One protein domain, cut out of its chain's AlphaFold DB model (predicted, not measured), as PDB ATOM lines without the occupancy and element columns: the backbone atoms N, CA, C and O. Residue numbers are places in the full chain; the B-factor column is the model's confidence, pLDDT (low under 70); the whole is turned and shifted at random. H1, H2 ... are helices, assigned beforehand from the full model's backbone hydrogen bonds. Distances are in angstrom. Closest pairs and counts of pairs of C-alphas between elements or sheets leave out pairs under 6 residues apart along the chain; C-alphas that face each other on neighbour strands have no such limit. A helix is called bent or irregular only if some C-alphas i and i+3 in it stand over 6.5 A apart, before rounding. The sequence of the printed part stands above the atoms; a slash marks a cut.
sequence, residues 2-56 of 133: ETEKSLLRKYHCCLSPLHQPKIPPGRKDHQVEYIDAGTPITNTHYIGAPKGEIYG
ATOM      1  N   GLU A   2      36.412  45.437 -31.487       35.78
ATOM      2  CA  GLU A   2      37.237  44.232 -31.219       35.78
ATOM      3  C   GLU A   2      37.034  43.653 -29.802       35.78
ATOM      4  O   GLU A   2      36.974  42.442 -29.596       35.78
ATOM      5  N   THR A   3      36.891  44.538 -28.813       40.31
ATOM      6  CA  THR A   3      36.799  44.200 -27.386       40.31
ATOM      7  C   THR A   3      35.486  43.502 -27.018       40.31
ATOM      8  O   THR A   3      35.465  42.634 -26.152       40.31
ATOM      9  N   GLU A   4      34.405  43.821 -27.727       43.41
ATOM     10  CA  GLU A   4      33.070  43.247 -27.521       43.41
ATOM     11  C   GLU A   4      32.991  41.817 -28.083       43.41
ATOM     12  O   GLU A   4      32.503  40.898 -27.425       43.41
ATOM     13  N   LYS A   5      33.637  41.586 -29.238       43.78
ATOM     14  CA  LYS A   5      33.840  40.245 -29.818       43.78
ATOM     15  C   LYS A   5      34.723  39.343 -28.944       43.78
ATOM     16  O   LYS A   5      34.586  38.121 -28.988       43.78
ATOM     17  N   SER A   6      35.633  39.926 -28.161       38.66
ATOM     18  CA  SER A   6      36.471  39.198 -27.196       38.66
ATOM     19  C   SER A   6      35.684  38.775 -25.949       38.66
ATOM     20  O   SER A   6      35.803  37.629 -25.510       38.66
ATOM     21  N   LEU A   7      34.806  39.643 -25.426       44.00
ATOM     22  CA  LEU A   7      33.918  39.290 -24.312       44.00
ATOM     23  C   LEU A   7      32.950  38.159 -24.685       44.00
ATOM     24  O   LEU A   7      32.799  37.209 -23.918       44.00
ATOM     25  N   LEU A   8      32.374  38.202 -25.887       46.75
ATOM     26  CA  LEU A   8      31.478  37.161 -26.404       46.75
ATOM     27  C   LEU A   8      32.127  35.777 -26.499       46.75
ATOM     28  O   LEU A   8      31.511  34.774 -26.140       46.75
ATOM     29  N   ARG A   9      33.406  35.704 -26.888       42.88
ATOM     30  CA  ARG A   9      34.153  34.433 -26.877       42.88
ATOM     31  C   ARG A   9      34.415  33.901 -25.472       42.88
ATOM     32  O   ARG A   9      34.575  32.695 -25.315       42.88
ATOM     33  N   LYS A  10      34.451  34.761 -24.451       40.84
ATOM     34  CA  LYS A  10      34.662  34.337 -23.059       40.84
ATOM     35  C   LYS A  10      33.420  33.658 -22.469       40.84
ATOM     36  O   LYS A  10      33.568  32.654 -21.776       40.84
ATOM     37  N   TYR A  11      32.213  34.119 -22.807       43.31
ATOM     38  CA  TYR A  11      30.955  33.487 -22.366       43.31
ATOM     39  C   TYR A  11      30.692  32.122 -23.015       43.31
ATOM     40  O   TYR A  11      30.021  31.270 -22.435       43.31
ATOM     41  N   HIS A  12      31.317  31.859 -24.163       45.31
ATOM     42  CA  HIS A  12      31.307  30.556 -24.825       45.31
ATOM     43  C   HIS A  12      31.960  29.430 -23.989       45.31
ATOM     44  O   HIS A  12      31.757  28.252 -24.272       45.31
ATOM     45  N   CYS A  13      32.750  29.761 -22.959       37.31
ATOM     46  CA  CYS A  13      33.571  28.796 -22.221       37.31
ATOM     47  C   CYS A  13      32.827  28.040 -21.096       37.31
ATOM     48  O   CYS A  13      33.300  26.991 -20.669       37.31
ATOM     49  N   CYS A  14      31.651  28.502 -20.644       45.00
ATOM     50  CA  CYS A  14      30.861  27.792 -19.614       45.00
ATOM     51  C   CYS A  14      29.904  26.724 -20.174       45.00
ATOM     52  O   CYS A  14      29.280  25.988 -19.411       45.00
ATOM     53  N   LEU A  15      29.777  26.622 -21.497       51.09
ATOM     54  CA  LEU A  15      28.929  25.644 -22.167       51.09
ATOM     55  C   LEU A  15      29.778  24.449 -22.609       51.09
ATOM     56  O   LEU A  15      30.722  24.596 -23.384       51.09
ATOM     57  N   SER A  16      29.430  23.246 -22.139       46.53
ATOM     58  CA  SER A  16      29.978  22.004 -22.702       46.53
ATOM     59  C   SER A  16      29.771  21.983 -24.232       46.53
ATOM     60  O   SER A  16      28.790  22.559 -24.713       46.53
ATOM     61  N   PRO A  17      30.631  21.309 -25.023       53.31
ATOM     62  CA  PRO A  17      30.569  21.334 -26.496       53.31
ATOM     63  C   PRO A  17      29.206  20.956 -27.111       53.31
ATOM     64  O   PRO A  17      28.932  21.272 -28.265       53.31
ATOM     65  N   LEU A  18      28.337  20.289 -26.345       51.25
ATOM     66  CA  LEU A  18      26.993  19.873 -26.753       51.25
ATOM     67  C   LEU A  18      25.921  20.973 -26.631       51.25
ATOM     68  O   LEU A  18      24.875  20.843 -27.257       51.25
ATOM     69  N   HIS A  19      26.167  22.040 -25.864       55.25
ATOM     70  CA  HIS A  19      25.166  23.070 -25.546       55.25
ATOM     71  C   HIS A  19      25.439  24.430 -26.202       55.25
ATOM     72  O   HIS A  19      24.724  25.395 -25.942       55.25
ATOM     73  N   GLN A  20      26.458  24.532 -27.056       59.88
ATOM     74  CA  GLN A  20      26.720  25.772 -27.782       59.88
ATOM     75  C   GLN A  20      25.519  26.125 -28.668       59.88
ATOM     76  O   GLN A  20      25.020  25.251 -29.387       59.88
ATOM     77  N   PRO A  21      25.039  27.379 -28.635       63.69
ATOM     78  CA  PRO A  21      23.916  27.777 -29.459       63.69
ATOM     79  C   PRO A  21      24.349  27.761 -30.929       63.69
ATOM     80  O   PRO A  21      25.191  28.542 -31.370       63.69
ATOM     81  N   LYS A  22      23.806  26.801 -31.679       67.19
ATOM     82  CA  LYS A  22      24.096  26.609 -33.102       67.19
ATOM     83  C   LYS A  22      23.138  27.431 -33.947       67.19
ATOM     84  O   LYS A  22      21.959  27.572 -33.622       67.19
ATOM     85  N   ILE A  23      23.643  27.923 -35.071       71.50
ATOM     86  CA  ILE A  23      22.816  28.598 -36.065       71.50
ATOM     87  C   ILE A  23      21.864  27.558 -36.687       71.50
ATOM     88  O   ILE A  23      22.316  26.473 -37.064       71.50
ATOM     89  N   PRO A  24      20.547  27.840 -36.771       70.25
ATOM     90  CA  PRO A  24      19.589  26.916 -37.367       70.25
ATOM     91  C   PRO A  24      19.934  26.601 -38.829       70.25
ATOM     92  O   PRO A  24      20.372  27.501 -39.555       70.25
ATOM     93  N   PRO A  25      19.685  25.366 -39.303       68.12
ATOM     94  CA  PRO A  25      19.912  25.015 -40.700       68.12
ATOM     95  C   PRO A  25      19.089  25.932 -41.620       68.12
ATOM     96  O   PRO A  25      17.894  26.127 -41.409       68.12
ATOM     97  N   GLY A  26      19.744  26.519 -42.625       72.00
ATOM     98  CA  GLY A  26      19.128  27.453 -43.579       72.00
ATOM     99  C   GLY A  26      19.473  28.932 -43.372       72.00
ATOM    100  O   GLY A  26      19.164  29.741 -44.245       72.00
ATOM    101  N   ARG A  27      20.161  29.304 -42.282       67.31
ATOM    102  CA  ARG A  27      20.790  30.632 -42.137       67.31
ATOM    103  C   ARG A  27      22.300  30.537 -42.320       67.31
ATOM    104  O   ARG A  27      22.916  29.560 -41.911       67.31
ATOM    105  N   LYS A  28      22.885  31.554 -42.953       72.19
ATOM    106  CA  LYS A  28      24.340  31.666 -43.133       72.19
ATOM    107  C   LYS A  28      24.946  32.410 -41.943       72.19
ATOM    108  O   LYS A  28      24.356  33.387 -41.489       72.19
ATOM    109  N   ASP A  29      26.140  32.017 -41.506       64.69
ATOM    110  CA  ASP A  29      26.811  32.578 -40.320       64.69
ATOM    111  C   ASP A  29      26.983  34.104 -40.357       64.69
ATOM    112  O   ASP A  29      26.896  34.768 -39.331       64.69
ATOM    113  N   HIS A  30      27.134  34.696 -41.545       70.69
ATOM    114  CA  HIS A  30      27.240  36.152 -41.718       70.69
ATOM    115  C   HIS A  30      25.918  36.919 -41.554       70.69
ATOM    116  O   HIS A  30      25.918  38.143 -41.638       70.69
ATOM    117  N   GLN A  31      24.789  36.229 -41.380       74.94
ATOM    118  CA  GLN A  31      23.483  36.849 -41.124       74.94
ATOM    119  C   GLN A  31      23.172  36.957 -39.627       74.94
ATOM    120  O   GLN A  31      22.129  37.494 -39.262       74.94
ATOM    121  N   VAL A  32      24.039  36.424 -38.763       75.06
ATOM    122  CA  VAL A  32      23.854  36.430 -37.313       75.06
ATOM    123  C   VAL A  32      24.963  37.264 -36.682       75.06
ATOM    124  O   VAL A  32      26.122  36.865 -36.669       75.06
ATOM    125  N   GLU A  33      24.603  38.439 -36.170       84.00
ATOM    126  CA  GLU A  33      25.548  39.355 -35.521       84.00
ATOM    127  C   GLU A  33      25.885  38.925 -34.085       84.00
ATOM    128  O   GLU A  33      27.030  39.043 -33.647       84.00
ATOM    129  N   TYR A  34      24.894  38.401 -33.359       79.56
ATOM    130  CA  TYR A  34      24.994  38.080 -31.940       79.56
ATOM    131  C   TYR A  34      24.091  36.898 -31.575       79.56
ATOM    132  O   TYR A  34      22.978  36.774 -32.089       79.56
ATOM    133  N   ILE A  35      24.570  36.043 -30.671       79.25
ATOM    134  CA  ILE A  35      23.799  34.941 -30.096       79.25
ATOM    135  C   ILE A  35      24.004  34.958 -28.587       79.25
ATOM    136  O   ILE A  35      25.139  34.935 -28.115       79.25
ATOM    137  N   ASP A  36      22.897  34.938 -27.853       82.19
ATOM    138  CA  ASP A  36      22.871  34.742 -26.408       82.19
ATOM    139  C   ASP A  36      21.872  33.641 -26.061       82.19
ATOM    140  O   ASP A  36      20.861  33.453 -26.747       82.19
ATOM    141  N   ALA A  37      22.199  32.865 -25.034       83.69
ATOM    142  CA  ALA A  37      21.465  31.671 -24.659       83.69
ATOM    143  C   ALA A  37      21.417  31.516 -23.139       83.69
ATOM    144  O   ALA A  37      22.437  31.515 -22.451       83.69
ATOM    145  N   GLY A  38      20.206  31.300 -22.626       84.62
ATOM    146  CA  GLY A  38      20.001  30.889 -21.244       84.62
ATOM    147  C   GLY A  38      20.394  29.428 -21.035       84.62
ATOM    148  O   GLY A  38      20.068  28.558 -21.843       84.62
ATOM    149  N   THR A  39      21.068  29.153 -19.925       87.88
ATOM    150  CA  THR A  39      21.391  27.798 -19.458       87.88
ATOM    151  C   THR A  39      20.700  27.520 -18.120       87.88
ATOM    152  O   THR A  39      20.276  28.464 -17.451       87.88
ATOM    153  N   PRO A  40      20.624  26.260 -17.655       90.06
ATOM    154  CA  PRO A  40      20.134  25.971 -16.306       90.06
ATOM    155  C   PRO A  40      20.864  26.776 -15.215       90.06
ATOM    156  O   PRO A  40      20.223  27.291 -14.305       90.06
ATOM    157  N   ILE A  41      22.179  26.986 -15.358       91.56
ATOM    158  CA  ILE A  41      22.980  27.819 -14.440       91.56
ATOM    159  C   ILE A  41      22.523  29.283 -14.485       91.56
ATOM    160  O   ILE A  41      22.434  29.941 -13.448       91.56
ATOM    161  N   THR A  42      22.184  29.788 -15.673       91.50
ATOM    162  CA  THR A  42      21.620  31.132 -15.865       91.50
ATOM    163  C   THR A  42      20.303  31.293 -15.097       91.50
ATOM    164  O   THR A  42      20.108  32.303 -14.426       91.50
ATOM    165  N   ASN A  43      19.430  30.283 -15.115       93.44
ATOM    166  CA  ASN A  43      18.166  30.314 -14.368       93.44
ATOM    167  C   ASN A  43      18.390  30.265 -12.852       93.44
ATOM    168  O   ASN A  43      17.741  31.000 -12.107       93.44
ATOM    169  N   THR A  44      19.344  29.458 -12.384       94.62
ATOM    170  CA  THR A  44      19.744  29.462 -10.970       94.62
ATOM    171  C   THR A  44      20.243  30.839 -10.538       94.62
ATOM    172  O   THR A  44      19.894  31.297  -9.454       94.62
ATOM    173  N   HIS A  45      21.003  31.528 -11.394       93.06
ATOM    174  CA  HIS A  45      21.533  32.858 -11.101       93.06
ATOM    175  C   HIS A  45      20.457  33.956 -11.085       93.06
ATOM    176  O   HIS A  45      20.388  34.718 -10.125       93.06
ATOM    177  N   TYR A  46      19.625  34.055 -12.126       93.56
ATOM    178  CA  TYR A  46      18.717  35.199 -12.291       93.56
ATOM    179  C   TYR A  46      17.377  35.053 -11.576       93.56
ATOM    180  O   TYR A  46      16.834  36.048 -11.103       93.56
ATOM    181  N   ILE A  47      16.823  33.841 -11.522       90.88
ATOM    182  CA  ILE A  47      15.479  33.600 -10.972       90.88
ATOM    183  C   ILE A  47      15.496  32.653  -9.773       90.88
ATOM    184  O   ILE A  47      14.439  32.256  -9.290       90.88
ATOM    185  N   GLY A  48      16.685  32.290  -9.285       92.62
ATOM    186  CA  GLY A  48      16.838  31.451  -8.100       92.62
ATOM    187  C   GLY A  48      16.303  30.031  -8.281       92.62
ATOM    188  O   GLY A  48      15.967  29.404  -7.285       92.62
ATOM    189  N   ALA A  49      16.203  29.530  -9.517       93.88
ATOM    190  CA  ALA A  49      15.734  28.176  -9.802       93.88
ATOM    191  C   ALA A  49      16.794  27.144  -9.353       93.88
ATOM    192  O   ALA A  49      17.833  27.024 -10.016       93.88
ATOM    193  N   PRO A  50      16.602  26.411  -8.238       92.44
ATOM    194  CA  PRO A  50      17.644  25.584  -7.621       92.44
ATOM    195  C   PRO A  50      18.206  24.477  -8.522       92.44
ATOM    196  O   PRO A  50      19.345  24.055  -8.326       92.44
ATOM    197  N   LYS A  51      17.437  24.001  -9.504       93.62
ATOM    198  CA  LYS A  51      17.851  23.001 -10.503       93.62
ATOM    199  C   LYS A  51      17.867  23.573 -11.926       93.62
ATOM    200  O   LYS A  51      17.980  22.821 -12.892       93.62
ATOM    201  N   GLY A  52      17.762  24.894 -12.061       94.12
ATOM    202  CA  GLY A  52      17.688  25.592 -13.340       94.12
ATOM    203  C   GLY A  52      16.350  25.428 -14.068       94.12
ATOM    204  O   GLY A  52      16.272  25.661 -15.277       94.12
ATOM    205  N   GLU A  53      15.303  25.025 -13.350       92.56
ATOM    206  CA  GLU A  53      13.948  24.861 -13.853       92.56
ATOM    207  C   GLU A  53      13.360  26.186 -14.361       92.56
ATOM    208  O   GLU A  53      13.391  27.214 -13.692       92.56
ATOM    209  N   ILE A  54      12.778  26.158 -15.560       89.75
ATOM    210  CA  ILE A  54      12.035  27.306 -16.112       89.75
ATOM    211  C   ILE A  54      10.560  27.295 -15.696       89.75
ATOM    212  O   ILE A  54       9.885  28.321 -15.717       89.75
ATOM    213  N   TYR A  55      10.053  26.121 -15.315       91.75
ATOM    214  CA  TYR A  55       8.634  25.875 -15.061       91.75
ATOM    215  C   TYR A  55       8.309  25.562 -13.598       91.75
ATOM    216  O   TYR A  55       7.166  25.222 -13.294       91.75
ATOM    217  N   GLY A  56       9.265  25.787 -12.693       91.31
ATOM    218  CA  GLY A  56       9.078  25.559 -11.265       91.31
ATOM    219  C   GLY A  56       8.980  24.070 -10.949       91.31
ATOM    220  O   GLY A  56       9.754  23.265 -11.471       91.31
TER     221      GLY A  56
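AT A GLANCE: This is residues 2 to 56 of the 133 residues of an uncharacterized protein of Stegastes partitus (bicolor damselfish) (UniProt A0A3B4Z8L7). The model has little regular structure: two short helices, H1 then H2, stand apart, joined by a long loop that swings out and folds back, with residues 24 to 30 sticking out at its tip. After H2 the last residues, 48 to 56, turn back beside it. The printed part has 55 residues, of which 21 are in these two named helices, with no named strand; the class is all helix. It is loose, with a radius of gyration of the C-alphas of 13.6 A and spans of 37 by 29 by 18 A.

HOW THE PARTS SIT: H1, residues 2 to 14, and H2, residues 40 to 47, are apart. Every O i to N i+4 pair in H2 is within hydrogen-bond range; in H1, 6 of 9 are.

IN THESE COORDINATES: H1 begins at C-alpha 2 (37.237, 44.232, -31.219) and is 21.1 A long. It is neither bent nor irregular, but only just: C-alphas 11 and 14 are 6.3 A apart. H2, 10.4 A long, ends at C-alpha 47 (15.479, 33.600, -10.972).

THE WHOLE: The C-alphas farthest apart, Glu 2 and Gly 56, are 39.2 A apart. The printed part has no cut. H1 to H2 is a long link of 25 residues. Confidence is low, under 70, at residues 2 to 22, 25, 27 and 29.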